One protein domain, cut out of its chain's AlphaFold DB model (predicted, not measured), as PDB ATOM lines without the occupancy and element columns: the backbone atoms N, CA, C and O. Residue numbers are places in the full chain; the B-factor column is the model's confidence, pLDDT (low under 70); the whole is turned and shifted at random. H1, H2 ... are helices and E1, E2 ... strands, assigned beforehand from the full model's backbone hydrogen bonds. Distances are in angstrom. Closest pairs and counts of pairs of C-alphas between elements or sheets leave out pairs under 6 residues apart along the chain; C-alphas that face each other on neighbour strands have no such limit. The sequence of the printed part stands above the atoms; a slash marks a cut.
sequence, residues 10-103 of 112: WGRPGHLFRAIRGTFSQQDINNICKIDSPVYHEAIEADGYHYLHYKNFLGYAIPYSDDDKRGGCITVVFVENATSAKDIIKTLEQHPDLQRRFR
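AT A GLANCE: This is residues 10 to 103 of the 112 residues of an uncharacterized protein of Muribaculaceae bacterium Isolate-002 (NCI) (UniProt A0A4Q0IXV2). A twisted three-stranded sheet of E2, E3 and E4 forms the middle layer, with H1 and H2 over one face and H3 over the other. Strand E1 passes near the E4 edge of this sheet, and the short H4 makes a corner with H3. The 94 printed residues hold four named helices and four named strands in the order E1 H1 H2 E2 E3 E4 H3 H4, and the class is mixed. The sheet, in the order E2 E3 E4, is antiparallel. The whole is compact, with a radius of gyration of the C-alphas of 12.6 A, and rounded, spanning 31 by 28 by 26 A.

HOW THE PARTS SIT: E1, residues 16 to 21, pairs with no named strand. H1, residues 26 to 36, comes closest to E1 at the C-alphas of Phe 17 and Cys 33, 6.7 A apart. H2, residues 38 to 47, is close to H1 but not clearly touching; their closest C-alphas, of Ile 35 and His 41, are 7.7 A apart. E2, residues 50 to 54, E3, residues 57 to 62, and E4, residues 75 to 80, form a meander, each strand the antiparallel neighbour of the one before. In the hairpin E2 and E3, N 52 and O 59 are 3.0 A apart, within hydrogen-bond range; in the hairpin E3 and E4, N 60 and O 77 are 2.9 A apart. E1 and E4 are near each other, with 8 pairs of C-alphas within 10 A. H1 and H2 are on the same face of the sheet, at heights over the sheet of 10.6 A and 7.7 A; H2 stands up from the sheet at 51 degrees. H3, residues 85 to 93, is on the opposite face at a height of 9.3 A, across the strands at 71 degrees to E4 on the local plane. H4, residues 96 to 101, only grazes the sheet; it only just touches H3, only at the corner, with 3 pairs of C-alphas within 8 A, the closest those of Leu 92 and Gln 99, 4.6 A apart. Every O i to N i+4 pair is within hydrogen-bond range in H3, against 5 of 7 in H1, 5 of 6 in H2 and 1 of 2 in H4.

IN THESE COORDINATES: E1 begins at C-alpha 16, (-13.915, 45.300, -33.955), and is 15.3 A long. H1 is 16.2 A long, H2 14.8 A, E3 16.5 A and E4 17.0 A. H4 ends at C-alpha 101, (-8.120, 32.594, -33.090).

THE WHOLE: The two C-alphas farthest apart, of Arg 70 and Asn 81, are 32.4 A apart. The printed part has no cut. The link from E3 to E4, 12 residues, is long. No printed residue is under 70 in pLDDT.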
ATOM      1  N   TRP A  10     -13.381  39.633 -37.077       92.56
ATOM      2  CA  TRP A  10     -14.314  38.518 -36.879       92.56
ATOM      3  C   TRP A  10     -15.109  38.211 -38.150       92.56
ATOM      4  O   TRP A  10     -16.172  38.785 -38.382       92.56
ATOM      5  N   GLY A  11     -14.590  37.313 -38.985       87.19
ATOM      6  CA  GLY A  11     -15.200  36.880 -40.248       87.19
ATOM      7  C   GLY A  11     -15.233  37.949 -41.346       87.19
ATOM      8  O   GLY A  11     -15.772  37.701 -42.420       87.19
ATOM      9  N   ARG A  12     -14.673  39.137 -41.088       85.00
ATOM     10  CA  ARG A  12     -14.545  40.237 -42.044       85.00
ATOM     11  C   ARG A  12     -13.292  41.076 -41.759       85.00
ATOM     12  O   ARG A  12     -12.877  41.135 -40.597       85.00
ATOM     13  N   PRO A  13     -12.744  41.751 -42.784       85.25
ATOM     14  CA  PRO A  13     -11.719  42.778 -42.632       85.25
ATOM     15  C   PRO A  13     -12.067  43.852 -41.595       85.25
ATOM     16  O   PRO A  13     -13.209  44.313 -41.535       85.25
ATOM     17  N   GLY A  14     -11.051  44.298 -40.854       88.31
ATOM     18  CA  GLY A  14     -11.141  45.404 -39.897       88.31
ATOM     19  C   GLY A  14     -11.355  44.955 -38.451       88.31
ATOM     20  O   GLY A  14     -12.120  44.027 -38.171       88.31
ATOM     21  N   HIS A  15     -10.663  45.626 -37.527       94.19
ATOM     22  CA  HIS A  15     -10.786  45.349 -36.105       94.19
ATOM     23  C   HIS A  15     -12.140  45.797 -35.564       94.19
ATOM     24  O   HIS A  15     -12.675  46.847 -35.923       94.19
ATOM     25  N   LEU A  16     -12.701  44.981 -34.680       94.88
ATOM     26  CA  LEU A  16     -13.915  45.300 -33.955       94.88
ATOM     27  C   LEU A  16     -13.832  44.793 -32.525       94.88
ATOM     28  O   LEU A  16     -13.192  43.783 -32.228       94.88
ATOM     29  N   PHE A  17     -14.551  45.483 -31.650       97.19
ATOM     30  CA  PHE A  17     -14.882  44.980 -30.331       97.19
ATOM     31  C   PHE A  17     -16.009  43.946 -30.425       97.19
ATOM     32  O   PHE A  17     -17.007  44.156 -31.121       97.19
ATOM     33  N   ARG A  18     -15.897  42.859 -29.659       96.81
ATOM     34  CA  ARG A  18     -16.964  41.877 -29.461       96.81
ATOM     35  C   ARG A  18     -17.041  41.459 -27.998       96.81
ATOM     36  O   ARG A  18     -16.074  40.948 -27.438       96.81
ATOM     37  N   ALA A  19     -18.217  41.598 -27.394       97.38
ATOM     38  CA  ALA A  19     -18.500  40.993 -26.099       97.38
ATOM     39  C   ALA A  19     -18.688  39.479 -26.288       97.38
ATOM     40  O   ALA A  19     -19.635  39.045 -26.941       97.38
ATOM     41  N   ILE A  20     -17.772  38.679 -25.743       97.44
ATOM     42  CA  ILE A  20     -17.884  37.213 -25.734       97.44
ATOM     43  C   ILE A  20     -18.793  36.777 -24.585       97.44
ATOM     44  O   ILE A  20     -19.642  35.905 -24.756       97.44
ATOM     45  N   ARG A  21     -18.644  37.412 -23.415       97.25
ATOM     46  CA  ARG A  21     -19.481  37.162 -22.240       97.25
ATOM     47  C   ARG A  21     -19.671  38.428 -21.411       97.25
ATOM     48  O   ARG A  21     -18.699  39.100 -21.075       97.25
ATOM     49  N   GLY A  22     -20.912  38.672 -20.996       96.50
ATOM     50  CA  GLY A  22     -21.292  39.803 -20.150       96.50
ATOM     51  C   GLY A  22     -21.529  41.100 -20.926       96.50
ATOM     52  O   GLY A  22     -21.357  41.161 -22.142       96.50
ATOM     53  N   THR A  23     -21.949  42.134 -20.203       96.50
ATOM     54  CA  THR A  23     -22.296  43.443 -20.768       96.50
ATOM     55  C   THR A  23     -21.164  44.440 -20.540       96.50
ATOM     56  O   THR A  23     -20.544  44.471 -19.474       96.50
ATOM     57  N   PHE A  24     -20.905  45.267 -21.549       96.81
ATOM     58  CA  PHE A  24     -19.873  46.297 -21.524       96.81
ATOM     59  C   PHE A  24     -20.509  47.662 -21.745       96.81
ATOM     60  O   PHE A  24     -21.378  47.817 -22.603       96.81
ATOM     61  N   SER A  25     -20.078  48.645 -20.959       95.94
ATOM     62  CA  SER A  25     -20.481  50.032 -21.174       95.94
ATOM     63  C   SER A  25     -19.804  50.594 -22.428       95.94
ATOM     64  O   SER A  25     -18.736  50.124 -22.825       95.94
ATOM     65  N   GLN A  26     -20.361  51.658 -23.015       96.50
ATOM     66  CA  GLN A  26     -19.705  52.344 -24.135       96.50
ATOM     67  C   GLN A  26     -18.296  52.832 -23.760       96.50
ATOM     68  O   GLN A  26     -17.387  52.811 -24.586       96.50
ATOM     69  N   GLN A  27     -18.092  53.227 -22.501       94.06
ATOM     70  CA  GLN A  27     -16.780  53.625 -22.003       94.06
ATOM     71  C   GLN A  27     -15.793  52.450 -21.974       94.06
ATOM     72  O   GLN A  27     -14.633  52.628 -22.342       94.06
ATOM     73  N   ASP A  28     -16.234  51.255 -21.568       94.06
ATOM     74  CA  ASP A  28     -15.388  50.058 -21.599       94.06
ATOM     75  C   ASP A  28     -15.002  49.690 -23.031       94.06
ATOM     76  O   ASP A  28     -13.829  49.437 -23.292       94.06
ATOM     77  N   ILE A  29     -15.962  49.741 -23.959       96.31
ATOM     78  CA  ILE A  29     -15.727  49.488 -25.385       96.31
ATOM     79  C   ILE A  29     -14.700  50.483 -25.933       96.31
ATOM     80  O   ILE A  29     -13.681  50.071 -26.480       96.31
ATOM     81  N   ASN A  30     -14.918  51.785 -25.724       94.56
ATOM     82  CA  ASN A  30     -14.014  52.830 -26.205       94.56
ATOM     83  C   ASN A  30     -12.593  52.662 -25.660       94.56
ATOM     84  O   ASN A  30     -11.630  52.913 -26.376       94.56
ATOM     85  N   ASN A  31     -12.449  52.249 -24.399       92.31
ATOM     86  CA  ASN A  31     -11.137  52.033 -23.803       92.31
ATOM     87  C   ASN A  31     -10.453  50.770 -24.327       92.31
ATOM     88  O   ASN A  31      -9.259  50.827 -24.601       92.31
ATOM     89  N   ILE A  32     -11.185  49.669 -24.505       94.44
ATOM     90  CA  ILE A  32     -10.638  48.447 -25.106       94.44
ATOM     91  C   ILE A  32     -10.175  48.727 -26.538       94.44
ATOM     92  O   ILE A  32      -9.073  48.337 -26.902       94.44
ATOM     93  N   CYS A  33     -10.948  49.485 -27.321       95.25
ATOM     94  CA  CYS A  33     -10.584  49.848 -28.691       95.25
ATOM     95  C   CYS A  33      -9.310  50.708 -28.798       95.25
ATOM     96  O   CYS A  33      -8.739  50.787 -29.880       95.25
ATOM     97  N   LYS A  34      -8.814  51.320 -27.708       94.06
ATOM     98  CA  LYS A  34      -7.523  52.043 -27.723       94.06
ATOM     99  C   LYS A  34      -6.329  51.128 -27.994       94.06
ATOM    100  O   LYS A  34      -5.262  51.632 -28.343       94.06
ATOM    101  N   ILE A  35      -6.506  49.812 -27.850       93.88
ATOM    102  CA  ILE A  35      -5.495  48.823 -28.227       93.88
ATOM    103  C   ILE A  35      -5.136  48.896 -29.719       93.88
ATOM    104  O   ILE A  35      -4.054  48.484 -30.101       93.88
ATOM    105  N   ASP A  36      -5.991  49.493 -30.552       94.31
ATOM    106  CA  ASP A  36      -5.745  49.662 -31.987       94.31
ATOM    107  C   ASP A  36      -4.829  50.848 -32.337       94.31
ATOM    108  O   ASP A  36      -4.833  51.344 -33.462       94.31
ATOM    109  N   SER A  37      -4.081  51.369 -31.364       93.62
ATOM    110  CA  SER A  37      -3.138  52.465 -31.601       93.62
ATOM    111  C   SER A  37      -1.748  51.936 -31.981       93.62
ATOM    112  O   SER A  37      -1.366  50.866 -31.497       93.62
ATOM    113  N   PRO A  38      -0.955  52.685 -32.775       93.56
ATOM    114  CA  PRO A  38       0.358  52.235 -33.247       93.56
ATOM    115  C   PRO A  38       1.293  51.743 -32.137       93.56
ATOM    116  O   PRO A  38       1.940  50.719 -32.296       93.56
ATOM    117  N   VAL A  39       1.276  52.402 -30.974       92.50
ATOM    118  CA  VAL A  39       2.111  52.040 -29.815       92.50
ATOM    119  C   VAL A  39       1.866  50.601 -29.350       92.50
ATOM    120  O   VAL A  39       2.804  49.894 -28.995       92.50
ATOM    121  N   TYR A  40       0.610  50.144 -29.354       92.81
ATOM    122  CA  TYR A  40       0.299  48.767 -28.974       92.81
ATOM    123  C   TYR A  40       0.619  47.783 -30.090       92.81
ATOM    124  O   TYR A  40       1.095  46.693 -29.796       92.81
ATOM    125  N   HIS A  41       0.394  48.157 -31.352       93.75
ATOM    126  CA  HIS A  41       0.788  47.327 -32.493       93.75
ATOM    127  C   HIS A  41       2.293  47.052 -32.474       93.75
ATOM    128  O   HIS A  41       2.688  45.892 -32.492       93.75
ATOM    129  N   GLU A  42       3.113  48.090 -32.311       93.44
ATOM    130  CA  GLU A  42       4.571  47.971 -32.202       93.44
ATOM    131  C   GLU A  42       4.990  47.067 -31.032       93.44
ATOM    132  O   GLU A  42       5.827  46.183 -31.204       93.44
ATOM    133  N   ALA A  43       4.370  47.227 -29.855       92.62
ATOM    134  CA  ALA A  43       4.662  46.396 -28.686       92.62
ATOM    135  C   ALA A  43       4.280  44.916 -28.887       92.62
ATOM    136  O   ALA A  43       5.011  44.026 -28.462       92.62
ATOM    137  N   ILE A  44       3.145  44.640 -29.538       94.69
ATOM    138  CA  ILE A  44       2.686  43.273 -29.825       94.69
ATOM    139  C   ILE A  44       3.558  42.620 -30.906       94.69
ATOM    140  O   ILE A  44       3.836  41.421 -30.834       94.69
ATOM    141  N   GLU A  45       3.977  43.386 -31.913       93.25
ATOM    142  CA  GLU A  45       4.817  42.899 -33.008       93.25
ATOM    143  C   GLU A  45       6.251  42.602 -32.559       93.25
ATOM    144  O   GLU A  45       6.805  41.591 -32.991       93.25
ATOM    145  N   ALA A  46       6.831  43.418 -31.671       92.00
ATOM    146  CA  ALA A  46       8.213  43.262 -31.211       92.00
ATOM    147  C   ALA A  46       8.482  41.893 -30.559       92.00
ATOM    148  O   ALA A  46       9.476  41.242 -30.881       92.00
ATOM    149  N   ASP A  47       7.567  41.435 -29.700       89.12
ATOM    150  CA  ASP A  47       7.710  40.177 -28.952       89.12
ATOM    151  C   ASP A  47       6.886  39.022 -29.558       89.12
ATOM    152  O   ASP A  47       6.946  37.874 -29.103       89.12
ATOM    153  N   GLY A  48       6.079  39.303 -30.587       93.25
ATOM    154  CA  GLY A  48       5.143  38.352 -31.194       93.25
ATOM    155  C   GLY A  48       3.906  38.041 -30.338       93.25
ATOM    156  O   GLY A  48       3.080  37.209 -30.727       93.25
ATOM    157  N   TYR A  49       3.777  38.674 -29.171       95.62
ATOM    158  CA  TYR A  49       2.615  38.668 -28.284       95.62
ATOM    159  C   TYR A  49       2.750  39.793 -27.247       95.62
ATOM    160  O   TYR A  49       3.832  40.332 -27.049       95.62
ATOM    161  N   HIS A  50       1.672  40.123 -26.536       96.12
ATOM    162  CA  HIS A  50       1.745  41.059 -25.413       96.12
ATOM    163  C   HIS A  50       0.678  40.771 -24.355       96.12
ATOM    164  O   HIS A  50      -0.475  40.486 -24.689       96.12
ATOM    165  N   TYR A  51       1.047  40.884 -23.078       96.12
ATOM    166  CA  TYR A  51       0.088  40.940 -21.976       96.12
ATOM    167  C   TYR A  51      -0.168  42.391 -21.602       96.12
ATOM    168  O   TYR A  51       0.754  43.196 -21.533       96.12
ATOM    169  N   LEU A  52      -1.424  42.729 -21.341       94.06
ATOM    170  CA  LEU A  52      -1.822  44.100 -21.048       94.06
ATOM    171  C   LEU A  52      -2.869  44.157 -19.947       94.06
ATOM    172  O   LEU A  52      -3.761  43.317 -19.867       94.06
ATOM    173  N   HIS A  53      -2.786  45.190 -19.120       92.94
ATOM    174  CA  HIS A  53      -3.743  45.427 -18.052       92.94
ATOM    175  C   HIS A  53      -4.643  46.610 -18.396       92.94
ATOM    176  O   HIS A  53      -4.175  47.689 -18.755       92.94
ATOM    177  N   TYR A  54      -5.949  46.421 -18.235       88.94
ATOM    178  CA  TYR A  54      -6.928  47.499 -18.321       88.94
ATOM    179  C   TYR A  54      -7.919  47.388 -17.167       88.94
ATOM    180  O   TYR A  54      -8.772  46.506 -17.158       88.94
ATOM    181  N   LYS A  55      -7.841  48.305 -16.195       90.44
ATOM    182  CA  LYS A  55      -8.619  48.222 -14.946       90.44
ATOM    183  C   LYS A  55      -8.460  46.828 -14.314       90.44
ATOM    184  O   LYS A  55      -7.349  46.423 -14.001       90.44
ATOM    185  N   ASN A  56      -9.559  46.098 -14.156       94.44
ATOM    186  CA  ASN A  56      -9.601  44.738 -13.645       94.44
ATOM    187  C   ASN A  56      -9.560  43.674 -14.754       94.44
ATOM    188  O   ASN A  56      -9.890  42.529 -14.487       94.44
ATOM    189  N   PHE A  57      -9.203  44.019 -15.989       96.81
ATOM    190  CA  PHE A  57      -9.009  43.061 -17.075       96.81
ATOM    191  C   PHE A  57      -7.528  42.781 -17.282       96.81
ATOM    192  O   PHE A  57      -6.719  43.709 -17.369       96.81
ATOM    193  N   LEU A  58      -7.212  41.501 -17.447       97.62
ATOM    194  CA  LEU A  58      -5.976  41.054 -18.067       97.62
ATOM    195  C   LEU A  58      -6.271  40.705 -19.522       97.62
ATOM    196  O   LEU A  58      -7.234  39.988 -19.817       97.62
ATOM    197  N   GLY A  59      -5.457  41.236 -20.424       97.44
ATOM    198  CA  GLY A  59      -5.523  40.970 -21.845       97.44
ATOM    199  C   GLY A  59      -4.307  40.213 -22.356       97.44
ATOM    200  O   GLY A  59      -3.206  40.364 -21.830       97.44
ATOM    201  N   TYR A  60      -4.527  39.416 -23.398       98.00
ATOM    202  CA  TYR A  60      -3.484  38.734 -24.158       98.00
ATOM    203  C   TYR A  60      -3.675  39.026 -25.641       98.00
ATOM    204  O   TYR A  60      -4.764  38.798 -26.180       98.00
ATOM    205  N   ALA A  61      -2.631  39.549 -26.274       97.50
ATOM    206  CA  ALA A  61      -2.627  40.027 -27.646       97.50
ATOM    207  C   ALA A  61      -1.589  39.290 -28.497       97.50
ATOM    208  O   ALA A  61      -0.511  38.965 -28.007       97.50
ATOM    209  N   ILE A  62      -1.900  39.075 -29.775       96.69
ATOM    210  CA  ILE A  62      -0.985  38.527 -30.788       96.69
ATOM    211  C   ILE A  62      -1.092  39.336 -32.095       96.69
ATOM    212  O   ILE A  62      -2.198  39.782 -32.427       96.69
ATOM    213  N   PRO A  63      -0.001  39.495 -32.874       95.44
ATOM    214  CA  PRO A  63       0.031  40.303 -34.101       95.44
ATOM    215  C   PRO A  63      -0.477  39.512 -35.314       95.44
ATOM    216  O   PRO A  63       0.081  39.555 -36.411       95.44
ATOM    217  N   TYR A  64      -1.508  38.695 -35.102       91.56
ATOM    218  CA  TYR A  64      -2.042  37.826 -36.133       91.56
ATOM    219  C   TYR A  64      -3.558  37.808 -36.097       91.56
ATOM    220  O   TYR A  64      -4.188  37.805 -35.040       91.56
ATOM    221  N   SER A  65      -4.142  37.671 -37.279       91.69
ATOM    222  CA  SER A  65      -5.516  37.237 -37.438       91.69
ATOM    223  C   SER A  65      -5.577  35.906 -38.194       91.69
ATOM    224  O   SER A  65      -4.700  35.559 -38.995       91.69
ATOM    225  N   ASP A  66      -6.609  35.128 -37.882       87.81
ATOM    226  CA  ASP A  66      -7.030  33.967 -38.665       87.81
ATOM    227  C   ASP A  66      -7.998  34.341 -39.796       87.81
ATOM    228  O   ASP A  66      -8.093  33.610 -40.782       87.81
ATOM    229  N   ASP A  67      -8.704  35.464 -39.656       85.88
ATOM    230  CA  ASP A  67      -9.709  35.931 -40.615       85.88
ATOM    231  C   ASP A  67      -9.137  36.945 -41.618       85.88
ATOM    232  O   ASP A  67      -9.743  37.185 -42.660       85.88
ATOM    233  N   ASP A  68      -7.978  37.536 -41.324       84.38
ATOM    234  CA  ASP A  68      -7.311  38.519 -42.175       84.38
ATOM    235  C   ASP A  68      -5.817  38.201 -42.278       84.38
ATOM    236  O   ASP A  68      -5.118  38.035 -41.278       84.38
ATOM    237  N   LYS A  69      -5.340  38.052 -43.517       83.19
ATOM    238  CA  LYS A  69      -3.943  37.710 -43.825       83.19
ATOM    239  C   LYS A  69      -3.082  38.942 -44.112       83.19
ATOM    240  O   LYS A  69      -1.906  38.784 -44.430       83.19
ATOM    241  N   ARG A  70      -3.659  40.146 -44.068       82.44
ATOM    242  CA  ARG A  70      -2.927  41.402 -44.272       82.44
ATOM    243  C   ARG A  70      -2.106  41.743 -43.024       82.44
ATOM    244  O   ARG A  70      -2.438  41.317 -41.920       82.44
ATOM    245  N   GLY A  71      -1.028  42.502 -43.218       79.88
ATOM    246  CA  GLY A  71      -0.231  43.044 -42.112       79.88
ATOM    247  C   GLY A  71      -1.021  44.049 -41.267       79.88
ATOM    248  O   GLY A  71      -2.032  44.582 -41.730       79.88
ATOM    249  N   GLY A  72      -0.564  44.291 -40.036       84.44
ATOM    250  CA  GLY A  72      -1.202  45.218 -39.092       84.44
ATOM    251  C   GLY A  72      -2.493  44.689 -38.462       84.44
ATOM    252  O   GLY A  72      -3.330  45.476 -38.030       84.44
ATOM    253  N   CYS A  73      -2.701  43.370 -38.452       90.81
ATOM    254  CA  CYS A  73      -3.840  42.756 -37.776       90.81
ATOM    255  C   CYS A  73      -3.459  42.324 -36.360       90.81
ATOM    256  O   CYS A  73      -2.477  41.606 -36.187       90.81
ATOM    257  N   ILE A  74      -4.292  42.650 -35.374       95.06
ATOM    258  CA  ILE A  74      -4.134  42.166 -33.998       95.06
ATOM    259  C   ILE A  74      -5.342  41.341 -33.553       95.06
ATOM    260  O   ILE A  74      -6.484  41.576 -33.957       95.06
ATOM    261  N   THR A  75      -5.077  40.360 -32.696       96.75
ATOM    262  CA  THR A  75      -6.091  39.548 -32.022       96.75
ATOM    263  C   THR A  75      -5.853  39.623 -30.526       96.75
ATOM    264  O   THR A  75      -4.767  39.293 -30.059       96.75
ATOM    265  N   VAL A  76      -6.870  40.047 -29.777       97.81
ATOM    266  CA  VAL A  76      -6.773  40.306 -28.341       97.81
ATOM    267  C   VAL A  76      -7.982  39.739 -27.607       97.81
ATOM    268  O   VAL A  76      -9.125  39.907 -28.034       97.81
ATOM    269  N   VAL A  77      -7.735  39.074 -26.481       98.19
ATOM    270  CA  VAL A  77      -8.762  38.665 -25.517       98.19
ATOM    271  C   VAL A  77      -8.563  39.469 -24.247       98.19
ATOM    272  O   VAL A  77      -7.430  39.677 -23.840       98.19
ATOM    273  N   PHE A  78      -9.653  39.894 -23.617       98.12
ATOM    274  CA  PHE A  78      -9.665  40.532 -22.305       98.12
ATOM    275  C   PHE A  78     -10.536  39.712 -21.366       98.12
ATOM    276  O   PHE A  78     -11.703  39.448 -21.674       98.12
ATOM    277  N   VAL A  79      -9.994  39.352 -20.206       98.06
ATOM    278  CA  VAL A  79     -10.693  38.571 -19.186       98.06
ATOM    279  C   VAL A  79     -10.730  39.357 -17.889       98.06
ATOM    280  O   VAL A  79      -9.701  39.733 -17.330       98.06
ATOM    281  N   GLU A  80     -11.940  39.618 -17.413       97.81
ATOM    282  CA  GLU A  80     -12.150  40.314 -16.152       97.81
ATOM    283  C   GLU A  80     -11.660  39.472 -14.969       97.81
ATOM    284  O   GLU A  80     -11.916  38.270 -14.907       97.81
ATOM    285  N   ASN A  81     -10.999  40.114 -14.013       97.06
ATOM    286  CA  ASN A  81     -10.415  39.549 -12.798       97.06
ATOM    287  C   ASN A  81      -9.436  38.387 -13.042       97.06
ATOM    288  O   ASN A  81      -9.144  37.641 -12.110       97.06
ATOM    289  N   ALA A  82      -8.947  38.208 -14.272       97.31
ATOM    290  CA  ALA A  82      -7.841  37.302 -14.542       97.31
ATOM    291  C   ALA A  82      -6.545  37.919 -14.010       97.31
ATOM    292  O   ALA A  82      -6.307  39.117 -14.176       97.31
ATOM    293  N   THR A  83      -5.724  37.099 -13.364       95.94
ATOM    294  CA  THR A  83      -4.472  37.543 -12.738       95.94
ATOM    295  C   THR A  83      -3.259  36.789 -13.261       95.94
ATOM    296  O   THR A  83      -2.140  37.164 -12.938       95.94
ATOM    297  N   SER A  84      -3.466  35.752 -14.077       96.88
ATOM    298  CA  SER A  84      -2.401  34.894 -14.592       96.88
ATOM    299  C   SER A  84      -2.647  34.457 -16.036       96.88
ATOM    300  O   SER A  84      -3.785  34.437 -16.521       96.88
ATOM    301  N   ALA A  85      -1.587  33.997 -16.706       97.31
ATOM    302  CA  ALA A  85      -1.706  33.360 -18.019       97.31
ATOM    303  C   ALA A  85      -2.640  32.133 -17.983       97.31
ATOM    304  O   ALA A  85      -3.390  31.884 -18.927       97.31
ATOM    305  N   LYS A  86      -2.668  31.395 -16.862       97.44
ATOM    306  CA  LYS A  86      -3.542  30.224 -16.668       97.44
ATOM    307  C   LYS A  86      -5.028  30.578 -16.744       97.44
ATOM    308  O   LYS A  86      -5.807  29.799 -17.288       97.44
ATOM    309  N   ASP A  87      -5.421  31.753 -16.254       97.38
ATOM    310  CA  ASP A  87      -6.810  32.215 -16.342       97.38
ATOM    311  C   ASP A  87      -7.215  32.513 -17.789       97.38
ATOM    312  O   ASP A  87      -8.336  32.196 -18.207       97.38
ATOM    313  N   ILE A  88      -6.291  33.077 -18.573       97.94
ATOM    314  CA  ILE A  88      -6.489  33.305 -20.006       97.94
ATOM    315  C   ILE A  88      -6.610  31.965 -20.733       97.94
ATOM    316  O   ILE A  88      -7.593  31.763 -21.442       97.94
ATOM    317  N   ILE A  89      -5.683  31.026 -20.509       97.94
ATOM    318  CA  ILE A  89      -5.706  29.681 -21.113       97.94
ATOM    319  C   ILE A  89      -7.049  28.999 -20.845       97.94
ATOM    320  O   ILE A  89      -7.747  28.623 -21.786       97.94
ATOM    321  N   LYS A  90      -7.467  28.936 -19.576       97.25
ATOM    322  CA  LYS A  90      -8.753  28.350 -19.179       97.25
ATOM    323  C   LYS A  90      -9.936  29.028 -19.874       97.25
ATOM    324  O   LYS A  90     -10.896  28.367 -20.260       97.25
ATOM    325  N   THR A  91      -9.890  30.350 -20.036       97.31
ATOM    326  CA  THR A  91     -10.930  31.098 -20.754       97.31
ATOM    327  C   THR A  91     -10.970  30.711 -22.231       97.31
ATOM    328  O   THR A  91     -12.060  30.496 -22.764       97.31
ATOM    329  N   LEU A  92      -9.811  30.607 -22.887       97.31
ATOM    330  CA  LEU A  92      -9.711  30.195 -24.286       97.31
ATOM    331  C   LEU A  92     -10.258  28.776 -24.474       97.31
ATOM    332  O   LEU A  92     -11.121  28.577 -25.319       97.31
ATOM    333  N   GLU A  93      -9.853  27.819 -23.639       96.56
ATOM    334  CA  GLU A  93     -10.322  26.423 -23.688       96.56
ATOM    335  C   GLU A  93     -11.844  26.287 -23.523       96.56
ATOM    336  O   GLU A  93     -12.464  25.406 -24.114       96.56
ATOM    337  N   GLN A  94     -12.473  27.183 -22.757       96.69
ATOM    338  CA  GLN A  94     -13.930  27.220 -22.588       96.69
ATOM    339  C   GLN A  94     -14.682  27.793 -23.800       96.69
ATOM    340  O   GLN A  94     -15.904  27.663 -23.867       96.69
ATOM    341  N   HIS A  95     -13.989  28.443 -24.738       96.12
ATOM    342  CA  HIS A  95     -14.586  29.104 -25.898       96.12
ATOM    343  C   HIS A  95     -13.849  28.672 -27.178       96.12
ATOM    344  O   HIS A  95     -12.945  29.382 -27.623       96.12
ATOM    345  N   PRO A  96     -14.239  27.551 -27.821       94.31
ATOM    346  CA  PRO A  96     -13.515  26.982 -28.964       94.31
ATOM    347  C   PRO A  96     -13.271  27.964 -30.119       94.31
ATOM    348  O   PRO A  96     -12.183  27.998 -30.694       94.31
ATOM    349  N   ASP A  97     -14.247  28.824 -30.425       93.12
ATOM    350  CA  ASP A  97     -14.093  29.869 -31.445       93.12
ATOM    351  C   ASP A  97     -13.018  30.894 -31.086       93.12
ATOM    352  O   ASP A  97     -12.314  31.392 -31.964       93.12
ATOM    353  N   LEU A  98     -12.900  31.225 -29.799       94.94
ATOM    354  CA  LEU A  98     -11.879  32.130 -29.301       94.94
ATOM    355  C   LEU A  98     -10.522  31.427 -29.316       94.94
ATOM    356  O   LEU A  98      -9.582  31.968 -29.883       94.94
ATOM    357  N   GLN A  99     -10.441  30.196 -28.804       96.38
ATOM    358  CA  GLN A  99      -9.228  29.376 -28.833       96.38
ATOM    359  C   GLN A  99      -8.645  29.258 -30.242       96.38
ATOM    360  O   GLN A  99      -7.449  29.470 -30.435       96.38
ATOM    361  N   ARG A 100      -9.498  28.989 -31.242       95.31
ATOM    362  CA  ARG A 100      -9.093  28.891 -32.651       95.31
ATOM    363  C   ARG A 100      -8.309  30.123 -33.093       95.31
ATOM    364  O   ARG A 100      -7.279  29.973 -33.731       95.31
ATOM    365  N   ARG A 101      -8.742  31.319 -32.693       95.00
ATOM    366  CA  ARG A 101      -8.120  32.594 -33.090       95.00
ATOM    367  C   ARG A 101      -6.725  32.797 -32.509       95.00
ATOM    368  O   ARG A 101      -5.926  33.504 -33.110       95.00
ATOM    369  N   PHE A 102      -6.419  32.145 -31.389       95.88
ATOM    370  CA  PHE A 102      -5.096  32.161 -30.760       95.88
ATOM    371  C   PHE A 102      -4.240  30.944 -31.138       95.88
ATOM    372  O   PHE A 102      -3.136  30.789 -30.629       95.88
ATOM    373  N   ARG A 103      -4.672  30.086 -32.076       92.94
ATOM    374  CA  ARG A 103      -3.942  28.849 -32.423       92.94
ATOM    375  C   ARG A 103      -2.515  29.072 -32.926       92.94
ATOM    376  O   ARG A 103      -1.682  28.188 -32.778       92.94
TER     377      ARG A 103